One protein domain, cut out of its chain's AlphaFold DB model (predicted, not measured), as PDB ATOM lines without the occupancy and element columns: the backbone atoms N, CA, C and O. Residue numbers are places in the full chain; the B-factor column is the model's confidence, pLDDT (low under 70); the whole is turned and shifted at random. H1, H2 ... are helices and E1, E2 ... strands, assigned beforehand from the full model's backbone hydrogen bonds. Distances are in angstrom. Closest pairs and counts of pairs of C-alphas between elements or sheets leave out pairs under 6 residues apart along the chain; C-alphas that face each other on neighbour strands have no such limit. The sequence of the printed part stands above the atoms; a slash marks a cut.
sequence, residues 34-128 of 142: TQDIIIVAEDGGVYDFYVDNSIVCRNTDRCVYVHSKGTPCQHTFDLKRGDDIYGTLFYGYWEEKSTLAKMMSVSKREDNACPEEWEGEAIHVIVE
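AT A GLANCE: This is residues 34 to 128 of the 142 residues of an uncharacterized protein of Fibrobacter sp. UWR2 (UniProt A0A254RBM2). Two twisted sheets lie face to face as a sandwich, E3 E2 E5 E6 in one layer and E4 E1 E7 in the other; a loop beyond E6 reaches away from them with the short helix H1 at its far end, and this arm makes much of the length. The printed part has 95 residues, with seven named strands and one named helix in the order E1 E2 E3 E4 E5 E6 H1 E7. The first sheet is antiparallel throughout; the second, in the order E4 E1 E7, is mixed. The class is mostly strand, and the whole is only just compact, close to loose, with a radius of gyration of the C-alphas of 14.6 A and an elongated outline of 45 by 27 by 19 A.

IN THESE COORDINATES: Find C-alpha 34 at (225.242, 295.910, 362.264); from there E1, residues 34 to 41, runs 22.7 A. Next come E2, residues 47 to 51, E3, residues 54 to 60, and E4, residues 62 to 68, 19.8 A long. E5, residues 74 to 81, runs 23.4 A, and E6, residues 84 to 92, runs 23.9 A. Look for H1, residues 99 to 104, from C-alpha 99 at (247.702, 302.812, 350.736). E7, residues 123 to 127, ends at C-alpha 127 at (225.432, 316.101, 369.401).

HOW THE PARTS SIT: Begin with E1, the inner strand of its sheet: antiparallel E4 has N 37 and O 65 at 2.8 A, and parallel E7 has N 38 and O 123 at 2.7 A, both within hydrogen-bond range. In the other sheet, which is strongly twisted, the hairpin E2 and E3 has N 49 and O 57 at 2.9 A. E2 and E5 are antiparallel, with N 50 and O 78 at 2.9 A, and the hairpin E5 and E6 has N 77 and O 89 at 2.8 A. In the sandwich, two sheets face to face, the facing parts are 9.0 A centre to centre and their best planes 20 degrees apart. Between the sheets, the closest C-alphas of E6 and E7 are Leu 89 and Val 127, 5.7 A apart. H1 is not on either sheet, and every O i to N i+4 pair in it is within hydrogen-bond range.

THE WHOLE: The two C-alphas farthest apart are those of Gly 82 and Met 104, at 45.7 A. The printed part has no cut. The link from H1 to E7, residues 105 to 122, is long. Look for pLDDT under 70 in residues 96 to 111 and 116 to 122; the mean of the printed part is 83.5.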
ATOM      1  N   THR A  34     225.721 294.563 361.962       83.06
ATOM      2  CA  THR A  34     225.242 295.910 362.264       83.06
ATOM      3  C   THR A  34     225.762 296.419 363.604       83.06
ATOM      4  O   THR A  34     226.250 295.644 364.432       83.06
ATOM      5  N   GLN A  35     225.704 297.734 363.797       85.31
ATOM      6  CA  GLN A  35     225.953 298.422 365.066       85.31
ATOM      7  C   GLN A  35     224.827 299.412 365.313       85.31
ATOM      8  O   GLN A  35     224.460 300.162 364.410       85.31
ATOM      9  N   ASP A  36     224.309 299.422 366.533       89.62
ATOM     10  CA  ASP A  36     223.305 300.393 366.940       89.62
ATOM     11  C   ASP A  36     224.024 301.628 367.498       89.62
ATOM     12  O   ASP A  36     224.861 301.521 368.399       89.62
ATOM     13  N   ILE A  37     223.704 302.793 366.940       91.50
ATOM     14  CA  ILE A  37     224.220 304.106 367.324       91.50
ATOM     15  C   ILE A  37     223.061 304.899 367.916       91.50
ATOM     16  O   ILE A  37     222.073 305.195 367.247       91.50
ATOM     17  N   ILE A  38     223.171 305.217 369.194       93.81
ATOM     18  CA  ILE A  38     222.215 306.003 369.956       93.81
ATOM     19  C   ILE A  38     222.649 307.460 369.876       93.81
ATOM     20  O   ILE A  38     223.679 307.830 370.428       93.81
ATOM     21  N   ILE A  39     221.836 308.277 369.221       94.50
ATOM     22  CA  ILE A  39     222.063 309.707 369.049       94.50
ATOM     23  C   ILE A  39     221.179 310.450 370.052       94.50
ATOM     24  O   ILE A  39     219.969 310.197 370.124       94.50
ATOM     25  N   VAL A  40     221.781 311.349 370.824       95.19
ATOM     26  CA  VAL A  40     221.097 312.236 371.775       95.19
ATOM     27  C   VAL A  40     221.619 313.662 371.627       95.19
ATOM     28  O   VAL A  40     222.756 313.875 371.208       95.19
ATOM     29  N   ALA A  41     220.781 314.635 371.967       94.62
ATOM     30  CA  ALA A  41     221.191 316.029 372.064       94.62
ATOM     31  C   ALA A  41     221.869 316.297 373.415       94.62
ATOM     32  O   ALA A  41     221.446 315.748 374.434       94.62
ATOM     33  N   GLU A  42     222.895 317.148 373.435       93.94
ATOM     34  CA  GLU A  42     223.600 317.547 374.664       93.94
ATOM     35  C   GLU A  42     222.659 318.171 375.709       93.94
ATOM     36  O   GLU A  42     222.764 317.894 376.904       93.94
ATOM     37  N   ASP A  43     221.692 318.974 375.259       92.38
ATOM     38  CA  ASP A  43     220.699 319.637 376.109       92.38
ATOM     39  C   ASP A  43     219.569 318.701 376.588       92.38
ATOM     40  O   ASP A  43     218.713 319.123 377.370       92.38
ATOM     41  N   GLY A  44     219.535 317.447 376.113       91.56
ATOM     42  CA  GLY A  44     218.445 316.497 376.353       91.56
ATOM     43  C   GLY A  44     217.106 316.915 375.732       91.56
ATOM     44  O   GLY A  44     216.053 316.419 376.137       91.56
ATOM     45  N   GLY A  45     217.121 317.864 374.795       92.88
ATOM     46  CA  GLY A  45     215.935 318.395 374.145       92.88
ATOM     47  C   GLY A  45     215.342 317.445 373.104       92.88
ATOM     48  O   GLY A  45     215.930 316.442 372.709       92.88
ATOM     49  N   VAL A  46     214.145 317.798 372.631       95.25
ATOM     50  CA  VAL A  46     213.425 317.041 371.599       95.25
ATOM     51  C   VAL A  46     213.724 317.621 370.216       95.25
ATOM     52  O   VAL A  46     213.581 318.832 370.020       95.25
ATOM     53  N   TYR A  47     214.110 316.766 369.266       96.38
ATOM     54  CA  TYR A  47     214.527 317.142 367.910       96.38
ATOM     55  C   TYR A  47     214.081 316.117 366.856       96.38
ATOM     56  O   TYR A  47     213.719 314.974 367.161       96.38
ATOM     57  N   ASP A  48     214.130 316.537 365.594       97.81
ATOM     58  CA  ASP A  48     214.180 315.647 364.439       97.81
ATOM     59  C   ASP A  48     215.650 315.291 364.158       97.81
ATOM     60  O   ASP A  48     216.480 316.175 363.941       97.81
ATOM     61  N   PHE A  49     215.974 313.998 364.159       97.12
ATOM     62  CA  PHE A  49     217.331 313.490 363.946       97.12
ATOM     63  C   PHE A  49     217.518 313.090 362.489       97.12
ATOM     64  O   PHE A  49     216.777 312.248 361.962       97.12
ATOM     65  N   TYR A  50     218.544 313.647 361.860       97.81
ATOM     66  CA  TYR A  50     218.941 313.339 360.496       97.81
ATOM     67  C   TYR A  50     220.303 312.654 360.485       97.81
ATOM     68  O   TYR A  50     221.204 313.034 361.228       97.81
ATOM     69  N   VAL A  51     220.447 311.665 359.610       96.38
ATOM     70  CA  VAL A  51     221.714 311.004 359.299       96.38
ATOM     71  C   VAL A  51     221.935 311.132 357.799       96.38
ATOM     72  O   VAL A  51     221.070 310.732 357.016       96.38
ATOM     73  N   ASP A  52     223.051 311.730 357.394       95.62
ATOM     74  CA  ASP A  52     223.408 311.948 355.985       95.62
ATOM     75  C   ASP A  52     222.263 312.612 355.191       95.62
ATOM     76  O   ASP A  52     221.830 312.141 354.135       95.62
ATOM     77  N   ASN A  53     221.718 313.703 355.744       94.62
ATOM     78  CA  ASN A  53     220.568 314.464 355.231       94.62
ATOM     79  C   ASN A  53     219.230 313.705 355.166       94.62
ATOM     80  O   ASN A  53     218.235 314.255 354.685       94.62
ATOM     81  N   SER A  54     219.162 312.471 355.664       96.44
ATOM     82  CA  SER A  54     217.941 311.664 355.695       96.44
ATOM     83  C   SER A  54     217.375 311.599 357.103       96.44
ATOM     84  O   SER A  54     218.091 311.308 358.056       96.44
ATOM     85  N   ILE A  55     216.076 311.851 357.247       96.38
ATOM     86  CA  ILE A  55     215.434 311.799 358.559       96.38
ATOM     87  C   ILE A  55     215.344 310.358 359.067       96.38
ATOM     88  O   ILE A  55     214.869 309.474 358.351       96.38
ATOM     89  N   VAL A  56     215.773 310.133 360.307       96.62
ATOM     90  CA  VAL A  56     215.774 308.808 360.945       96.62
ATOM     91  C   VAL A  56     214.765 308.752 362.086       96.62
ATOM     92  O   VAL A  56     213.962 307.822 362.142       96.62
ATOM     93  N   CYS A  57     214.732 309.774 362.941       97.12
ATOM     94  CA  CYS A  57     213.741 309.896 364.007       97.12
ATOM     95  C   CYS A  57     213.110 311.287 364.008       97.12
ATOM     96  O   CYS A  57     213.759 312.267 363.657       97.12
ATOM     97  N   ARG A  58     211.841 311.368 364.416       97.31
ATOM     98  CA  ARG A  58     211.093 312.627 364.516       97.31
ATOM     99  C   ARG A  58     210.700 312.910 365.951       97.31
ATOM    100  O   ARG A  58     210.234 311.987 366.619       97.31
ATOM    101  N   ASN A  59     210.795 314.173 366.354       96.19
ATOM    102  CA  ASN A  59     210.262 314.716 367.599       96.19
ATOM    103  C   ASN A  59     210.481 313.781 368.802       96.19
ATOM    104  O   ASN A  59     209.532 313.372 369.475       96.19
ATOM    105  N   THR A  60     211.736 313.406 369.028       96.62
ATOM    106  CA  THR A  60     212.170 312.541 370.134       96.62
ATOM    107  C   THR A  60     213.387 313.160 370.824       96.62
ATOM    108  O   THR A  60     214.007 314.061 370.272       96.62
ATOM    109  N   ASP A  61     213.707 312.732 372.037       94.69
ATOM    110  CA  ASP A  61     214.923 313.103 372.782       94.69
ATOM    111  C   ASP A  61     216.091 312.133 372.516       94.69
ATOM    112  O   ASP A  61     217.250 312.407 372.827       94.69
ATOM    113  N   ARG A  62     215.784 310.985 371.905       94.75
ATOM    114  CA  ARG A  62     216.726 309.907 371.605       94.75
ATOM    115  C   ARG A  62     216.385 309.234 370.282       94.75
ATOM    116  O   ARG A  62     215.226 308.882 370.046       94.75
ATOM    117  N   CYS A  63     217.399 308.965 369.463       95.94
ATOM    118  CA  CYS A  63     217.268 308.221 368.211       95.94
ATOM    119  C   CYS A  63     218.219 307.023 368.162       95.94
ATOM    120  O   CYS A  63     219.339 307.102 368.650       95.94
ATOM    121  N   VAL A  64     217.779 305.910 367.568       94.50
ATOM    122  CA  VAL A  64     218.639 304.748 367.303       94.50
ATOM    123  C   VAL A  64     218.824 304.625 365.798       94.50
ATOM    124  O   VAL A  64     217.863 304.391 365.067       94.50
ATOM    125  N   TYR A  65     220.062 304.772 365.346       93.06
ATOM    126  CA  TYR A  65     220.489 304.558 363.973       93.06
ATOM    127  C   TYR A  65     221.238 303.228 363.866       93.06
ATOM    128  O   TYR A  65     222.114 302.935 364.673       93.06
ATOM    129  N   VAL A  66     220.891 302.407 362.875       91.38
ATOM    130  CA  VAL A  66     221.516 301.094 362.667       91.38
ATOM    131  C   VAL A  66     222.526 301.208 361.530       91.38
ATOM    132  O   VAL A  66     222.145 301.313 360.363       91.38
ATOM    133  N   HIS A  67     223.810 301.160 361.869       89.19
ATOM    134  CA  HIS A  67     224.918 301.163 360.917       89.19
ATOM    135  C   HIS A  67     225.238 299.752 360.430       89.19
ATOM    136  O   HIS A  67     225.198 298.797 361.204       89.19
ATOM    137  N   SER A  68     225.621 299.613 359.162       87.06
ATOM    138  CA  SER A  68     226.125 298.356 358.602       87.06
ATOM    139  C   SER A  68     227.651 298.325 358.635       87.06
ATOM    140  O   SER A  68     228.307 299.134 357.986       87.06
ATOM    141  N   LYS A  69     228.242 297.296 359.252       82.50
ATOM    142  CA  LYS A  69     229.695 297.027 359.220       82.50
ATOM    143  C   LYS A  69     230.219 296.706 357.808       82.50
ATOM    144  O   LYS A  69     231.416 296.503 357.608       82.50
ATOM    145  N   GLY A  70     229.337 296.614 356.810       80.75
ATOM    146  CA  GLY A  70     229.697 296.490 355.397       80.75
ATOM    147  C   GLY A  70     230.072 297.814 354.723       80.75
ATOM    148  O   GLY A  70     230.672 297.783 353.649       80.75
ATOM    149  N   THR A  71     229.747 298.954 355.334       83.25
ATOM    150  CA  THR A  71     229.978 300.302 354.795       83.25
ATOM    151  C   THR A  71     230.869 301.122 355.726       83.25
ATOM    152  O   THR A  71     230.796 300.914 356.934       83.25
ATOM    153  N   PRO A  72     231.701 302.046 355.208       86.38
ATOM    154  CA  PRO A  72     232.514 302.918 356.053       86.38
ATOM    155  C   PRO A  72     231.656 303.664 357.076       86.38
ATOM    156  O   PRO A  72     230.601 304.187 356.720       86.38
ATOM    157  N   CYS A  73     232.108 303.716 358.329       88.31
ATOM    158  CA  CYS A  73     231.477 304.552 359.342       88.31
ATOM    159  C   CYS A  73     231.916 306.004 359.142       88.31
ATOM    160  O   CYS A  73     232.984 306.402 359.611       88.31
ATOM    161  N   GLN A  74     231.117 306.765 358.404       91.69
ATOM    162  CA  GLN A  74     231.341 308.179 358.131       91.69
ATOM    163  C   GLN A  74     229.973 308.833 357.958       91.69
ATOM    164  O   GLN A  74     229.392 308.770 356.876       91.69
ATOM    165  N   HIS A  75     229.455 309.405 359.041       93.50
ATOM    166  CA  HIS A  75     228.095 309.926 359.092       93.50
ATOM    167  C   HIS A  75     228.069 311.364 359.584       93.50
ATOM    168  O   HIS A  75     228.799 311.729 360.510       93.50
ATOM    169  N   THR A  76     227.192 312.164 358.992       96.31
ATOM    170  CA  THR A  76     226.815 313.469 359.538       96.31
ATOM    171  C   THR A  76     225.490 313.330 360.270       96.31
ATOM    172  O   THR A  76     224.498 312.893 359.681       96.31
ATOM    173  N   PHE A  77     225.476 313.692 361.550       96.62
ATOM    174  CA  PHE A  77     224.282 313.722 362.384       96.62
ATOM    175  C   PHE A  77     223.835 315.163 362.584       96.62
ATOM    176  O   PHE A  77     224.570 315.941 363.184       96.62
ATOM    177  N   ASP A  78     222.630 315.496 362.123       97.31
ATOM    178  CA  ASP A  78     222.035 316.816 362.337       97.31
ATOM    179  C   ASP A  78     220.817 316.716 363.255       97.31
ATOM    180  O   ASP A  78     219.965 315.831 363.099       97.31
ATOM    181  N   LEU A  79     220.701 317.674 364.169       96.56
ATOM    182  CA  LEU A  79     219.518 317.905 364.986       96.56
ATOM    183  C   LEU A  79     218.737 319.080 364.415       96.56
ATOM    184  O   LEU A  79     219.284 320.173 364.273       96.56
ATOM    185  N   LYS A  80     217.456 318.880 364.103       95.50
ATOM    186  CA  LYS A  80     216.601 319.936 363.550       95.50
ATOM    187  C   LYS A  80     215.341 320.159 364.373       95.50
ATOM    188  O   LYS A  80     214.796 319.223 364.960       95.50
ATOM    189  N   ARG A  81     214.829 321.391 364.360       92.19
ATOM    190  CA  ARG A  81     213.429 321.699 364.700       92.19
ATOM    191  C   ARG A  81     212.839 322.530 363.571       92.19
ATOM    192  O   ARG A  81     213.248 323.663 363.352       92.19
ATOM    193  N   GLY A  82     211.875 321.959 362.856       89.12
ATOM    194  CA  GLY A  82     211.394 322.577 361.622       89.12
ATOM    195  C   GLY A  82     212.509 322.616 360.575       89.12
ATOM    196  O   GLY A  82     213.093 321.577 360.269       89.12
ATOM    197  N   ASP A  83     212.793 323.805 360.047       89.62
ATOM    198  CA  ASP A  83     213.802 324.007 359.001       89.62
ATOM    199  C   ASP A  83     215.195 324.367 359.558       89.62
ATOM    200  O   ASP A  83     216.178 324.331 358.815       89.62
ATOM    201  N   ASP A  84     215.294 324.656 360.859       92.94
ATOM    202  CA  ASP A  84     216.522 325.114 361.510       92.94
ATOM    203  C   ASP A  84     217.355 323.940 362.046       92.94
ATOM    204  O   ASP A  84     216.820 322.986 362.621       92.94
ATOM    205  N   ILE A  85     218.676 324.019 361.860       94.75
ATOM    206  CA  ILE A  85     219.655 323.047 362.369       94.75
ATOM    207  C   ILE A  85     220.212 323.580 363.685       94.75
ATOM    208  O   ILE A  85     220.793 324.656 363.701       94.75
ATOM    209  N   TYR A  86     220.041 322.827 364.765       93.94
ATOM    210  CA  TYR A  86     220.479 323.198 366.112       93.94
ATOM    211  C   TYR A  86     221.822 322.582 366.495       93.94
ATOM    212  O   TYR A  86     222.434 323.026 367.452       93.94
ATOM    213  N   GLY A  87     222.280 321.560 365.781       95.12
ATOM    214  CA  GLY A  87     223.558 320.915 366.046       95.12
ATOM    215  C   GLY A  87     223.926 319.976 364.911       95.12
ATOM    216  O   GLY A  87     223.045 319.337 364.327       95.12
ATOM    217  N   THR A  88     225.219 319.897 364.610       95.81
ATOM    218  CA  THR A  88     225.779 319.006 363.590       95.81
ATOM    219  C   THR A  88     227.018 318.325 364.148       95.81
ATOM    220  O   THR A  88     227.936 318.985 364.629       95.81
ATOM    221  N   LEU A  89     227.081 317.003 364.021       94.75
ATOM    222  CA  LEU A  89     228.244 316.205 364.388       94.75
ATOM    223  C   LEU A  89     228.726 315.364 363.205       94.75
ATOM    224  O   LEU A  89     227.955 314.644 362.573       94.75
ATOM    225  N   PHE A  90     230.033 315.403 362.952       93.12
ATOM    226  CA  PHE A  90     230.709 314.519 362.006       93.12
ATOM    227  C   PHE A  90     231.279 313.321 362.763       93.12
ATOM    228  O   PHE A  90     232.281 313.437 363.467       93.12
ATOM    229  N   TYR A  91     230.643 312.161 362.628       90.75
ATOM    230  CA  TYR A  91     230.968 310.964 363.394       90.75
ATOM    231  C   TYR A  91     231.616 309.881 362.519       90.75
ATOM    232  O   TYR A  91     231.271 309.717 361.346       90.75
ATOM    233  N   GLY A  92     232.568 309.139 363.091       88.62
ATOM    234  CA  GLY A  92     233.282 308.051 362.422       88.62
ATOM    235  C   GLY A  92     234.685 308.419 361.929       88.62
ATOM    236  O   GLY A  92     235.332 309.328 362.447       88.62
ATOM    237  N   TYR A  93     235.188 307.677 360.943       85.88
ATOM    238  CA  TYR A  93     236.552 307.819 360.430       85.88
ATOM    239  C   TYR A  93     236.576 308.675 359.161       85.88
ATOM    240  O   TYR A  93     236.248 308.205 358.074       85.88
ATOM    241  N   TRP A  94     237.005 309.930 359.305       80.88
ATOM    242  CA  TRP A  94     237.061 310.907 358.208       80.88
ATOM    243  C   TRP A  94     238.430 310.990 357.525       80.88
ATOM    244  O   TRP A  94     238.549 311.535 356.428       80.88
ATOM    245  N   GLU A  95     239.473 310.441 358.148       73.69
ATOM    246  CA  GLU A  95     240.812 310.431 357.572       73.69
ATOM    247  C   GLU A  95     240.979 309.322 356.532       73.69
ATOM    248  O   GLU A  95     240.680 308.145 356.761       73.69
ATOM    249  N   GLU A  96     241.535 309.686 355.377       62.66
ATOM    250  CA  GLU A  96     241.828 308.720 354.332       62.66
ATOM    251  C   GLU A  96     243.043 307.867 354.731       62.66
ATOM    252  O   GLU A  96     244.186 308.330 354.747       62.66
ATOM    253  N   LYS A  97     242.818 306.584 355.047       63.47
ATOM    254  CA  LYS A  97     243.926 305.658 355.327       63.47
ATOM    255  C   LYS A  97     244.867 305.590 354.118       63.47
ATOM    256  O   LYS A  97     244.433 305.326 352.991       63.47
ATOM    257  N   SER A  98     246.165 305.763 354.368       65.94
ATOM    258  CA  SER A  98     247.203 305.617 353.346       65.94
ATOM    259  C   SER A  98     247.182 304.217 352.715       65.94
ATOM    260  O   SER A  98     246.759 303.238 353.336       65.94
ATOM    261  N   THR A  99     247.667 304.089 351.476       64.50
ATOM    262  CA  THR A  99     247.702 302.812 350.736       64.50
ATOM    263  C   THR A  99     248.390 301.693 351.523       64.50
ATOM    264  O   THR A  99     247.945 300.550 351.484       64.50
ATOM    265  N   LEU A 100     249.438 302.024 352.284       60.22
ATOM    266  CA  LEU A 100     250.160 301.066 353.119       60.22
ATOM    267  C   LEU A 100     249.316 300.601 354.319       60.22
ATOM    268  O   LEU A 100     249.297 299.413 354.629       60.22
ATOM    269  N   ALA A 101     248.562 301.507 354.950       63.53
ATOM    270  CA  ALA A 101     247.651 301.170 356.044       63.53
ATOM    271  C   ALA A 101     246.488 300.279 355.569       63.53
ATOM    272  O   ALA A 101     246.143 299.318 356.249       63.53
ATOM    273  N   LYS A 102     245.961 300.529 354.361       64.19
ATOM    274  CA  LYS A 102     244.947 299.681 353.703       64.19
ATOM    275  C   LYS A 102     245.464 298.276 353.354       64.19
ATOM    276  O   LYS A 102     244.675 297.347 353.253       64.19
ATOM    277  N   MET A 103     246.773 298.116 353.131       63.91
ATOM    278  CA  MET A 103     247.393 296.811 352.851       63.91
ATOM    279  C   MET A 103     247.713 296.011 354.119       63.91
ATOM    280  O   MET A 103     247.813 294.789 354.047       63.91
ATOM    281  N   MET A 104     247.893 296.684 355.260       64.88
ATOM    282  CA  MET A 104     248.233 296.048 356.537       64.88
ATOM    283  C   MET A 104     247.016 295.748 357.426       64.88
ATOM    284  O   MET A 104     247.167 294.995 358.388       64.88
ATOM    285  N   SER A 105     245.826 296.292 357.138       58.97
ATOM    286  CA  SER A 105     244.610 295.958 357.888       58.97
ATOM    287  C   SER A 105     244.114 294.551 357.525       58.97
ATOM    288  O   SER A 105     243.823 294.219 356.377       58.97
ATOM    289  N   VAL A 106     244.075 293.676 358.533       51.69
ATOM    290  CA  VAL A 106     243.920 292.219 358.369       51.69
ATOM    291  C   VAL A 106     242.462 291.800 358.103       51.69
ATOM    292  O   VAL A 106     242.208 290.657 357.721       51.69
ATOM    293  N   SER A 107     241.479 292.707 358.187       54.91
ATOM    294  CA  SER A 107     240.108 292.416 357.753       54.91
ATOM    295  C   SER A 107     239.318 293.676 357.358       54.91
ATOM    296  O   SER A 107     239.190 294.622 358.126       54.91
ATOM    297  N   LYS A 108     238.706 293.679 356.162       56.50
ATOM    298  CA  LYS A 108     237.864 294.798 355.669       56.50
ATOM    299  C   LYS A 108     236.648 295.110 356.559       56.50
ATOM    300  O   LYS A 108     236.039 296.160 356.406       56.50
ATOM    301  N   ARG A 109     236.243 294.168 357.416       53.94
ATOM    302  CA  ARG A 109     235.011 294.242 358.219       53.94
ATOM    303  C   ARG A 109     235.226 295.006 359.528       53.94
ATOM    304  O   ARG A 109     234.283 295.602 360.027       53.94
ATOM    305  N   GLU A 110     236.450 295.014 360.053       58.34
ATOM    306  CA  GLU A 110     236.830 295.839 361.210       58.34
ATOM    307  C   GLU A 110     237.075 297.298 360.810       58.34
ATOM    308  O   GLU A 110     236.769 298.198 361.581       58.34
ATOM    309  N   ASP A 111     237.537 297.550 359.579       61.41
ATOM    310  CA  ASP A 111     237.801 298.910 359.077       61.41
ATOM    311  C   ASP A 111     236.543 299.784 358.922       61.41
ATOM    312  O   ASP A 111     236.646 301.007 358.869       61.41
ATOM    313  N   ASN A 112     235.375 299.154 358.834       72.50
ATOM    314  CA  ASN A 112     234.086 299.800 358.592       72.50
ATOM    315  C   ASN A 112     233.234 299.949 359.860       72.50
ATOM    316  O   ASN A 112     232.175 300.577 359.819       72.50
ATOM    317  N   ALA A 113     233.659 299.338 360.967       79.19
ATOM    318  CA  ALA A 113     232.956 299.465 362.231       79.19
ATOM    319  C   ALA A 113     233.046 300.910 362.740       79.19
ATOM    320  O   ALA A 113     234.043 301.588 362.515       79.19
ATOM    321  N   CYS A 114     232.010 301.387 363.418       84.56
ATOM    322  CA  CYS A 114     232.045 302.683 364.081       84.56
ATOM    323  C   CYS A 114     232.859 302.625 365.384       84.56
ATOM    324  O   CYS A 114     232.838 301.579 366.045       84.56
ATOM    325  N   PRO A 115     233.565 303.714 365.754       81.25
ATOM    326  CA  PRO A 115     234.355 303.768 366.979       81.25
ATOM    327  C   PRO A 115     233.459 303.619 368.216       81.25
ATOM    328  O   PRO A 115     232.515 304.378 368.409       81.25
ATOM    329  N   GLU A 116     233.749 302.633 369.061       69.19
ATOM    330  CA  GLU A 116     232.982 302.397 370.286       69.19
ATOM    331  C   GLU A 116     233.359 303.431 371.361       69.19
ATOM    332  O   GLU A 116     234.496 303.448 371.838       69.19
ATOM    333  N   GLU A 117     232.406 304.268 371.774       57.12
ATOM    334  CA  GLU A 117     232.476 304.970 373.060       57.12
ATOM    335  C   GLU A 117     231.838 304.071 374.135       57.12
ATOM    336  O   GLU A 117     230.832 303.411 373.894       57.12
ATOM    337  N   TRP A 118     232.516 303.934 375.275       44.78
ATOM    338  CA  TRP A 118     232.433 302.805 376.212       44.78
ATOM    339  C   TRP A 118     231.061 302.462 376.845       44.78
ATOM    340  O   TRP A 118     230.230 303.320 377.106       44.78
ATOM    341  N   GLU A 119     230.980 301.176 377.236       37.59
ATOM    342  CA  GLU A 119     230.009 300.468 378.100       37.59
ATOM    343  C   GLU A 119     228.644 300.053 377.514       37.59
ATOM    344  O   GLU A 119     227.596 300.606 377.828       37.59
ATOM    345  N   GLY A 120     228.649 298.910 376.815       48.50
ATOM    346  CA  GLY A 120     227.487 298.016 376.745       48.50
ATOM    347  C   GLY A 120     226.667 298.111 375.459       48.50
ATOM    348  O   GLY A 120     225.749 298.906 375.355       48.50
ATOM    349  N   GLU A 121     226.956 297.202 374.524       57.47
ATOM    350  CA  GLU A 121     226.159 296.796 373.346       57.47
ATOM    351  C   GLU A 121     225.741 297.864 372.309       57.47
ATOM    352  O   GLU A 121     225.505 297.487 371.160       57.47
ATOM    353  N   ALA A 122     225.703 299.157 372.638       67.19
ATOM    354  CA  ALA A 122     225.325 300.239 371.734       67.19
ATOM    355  C   ALA A 122     226.281 301.431 371.856       67.19
ATOM    356  O   ALA A 122     226.747 301.772 372.939       67.19
ATOM    357  N   ILE A 123     226.565 302.069 370.724       84.75
ATOM    358  CA  ILE A 123     227.427 303.249 370.646       84.75
ATOM    359  C   ILE A 123     226.586 304.460 371.029       84.75
ATOM    360  O   ILE A 123     225.540 304.679 370.426       84.75
ATOM    361  N   HIS A 124     227.032 305.259 371.990       86.25
ATOM    362  CA  HIS A 124     226.370 306.508 372.351       86.25
ATOM    363  C   HIS A 124     227.077 307.693 371.703       86.25
ATOM    364  O   HIS A 124     228.296 307.784 371.745       86.25
ATOM    365  N   VAL A 125     226.301 308.586 371.096       89.75
ATOM    366  CA  VAL A 125     226.796 309.781 370.420       89.75
ATOM    367  C   VAL A 125     225.986 310.983 370.887       89.75
ATOM    368  O   VAL A 125     224.755 310.987 370.795       89.75
ATOM    369  N   ILE A 126     226.689 311.996 371.387       92.50
ATOM    370  CA  ILE A 126     226.106 313.249 371.868       92.50
ATOM    371  C   ILE A 126     226.375 314.326 370.822       92.50
ATOM    372  O   ILE A 126     227.526 314.560 370.462       92.50
ATOM    373  N   VAL A 127     225.318 314.961 370.318       92.50
ATOM    374  CA  VAL A 127     225.432 316.101 369.401       92.50
ATOM    375  C   VAL A 127     225.317 317.387 370.213       92.50
ATOM    376  O   VAL A 127     224.298 317.615 370.870       92.50
ATOM    377  N   GLU A 128     226.374 318.195 370.173       93.69
ATOM    378  CA  GLU A 128     226.424 319.520 370.798       93.69
ATOM    379  C   GLU A 128     225.434 320.473 370.119       93.69
ATOM    380  O   GLU A 128     225.223 320.413 368.900       93.69
TER     381      GLU A 128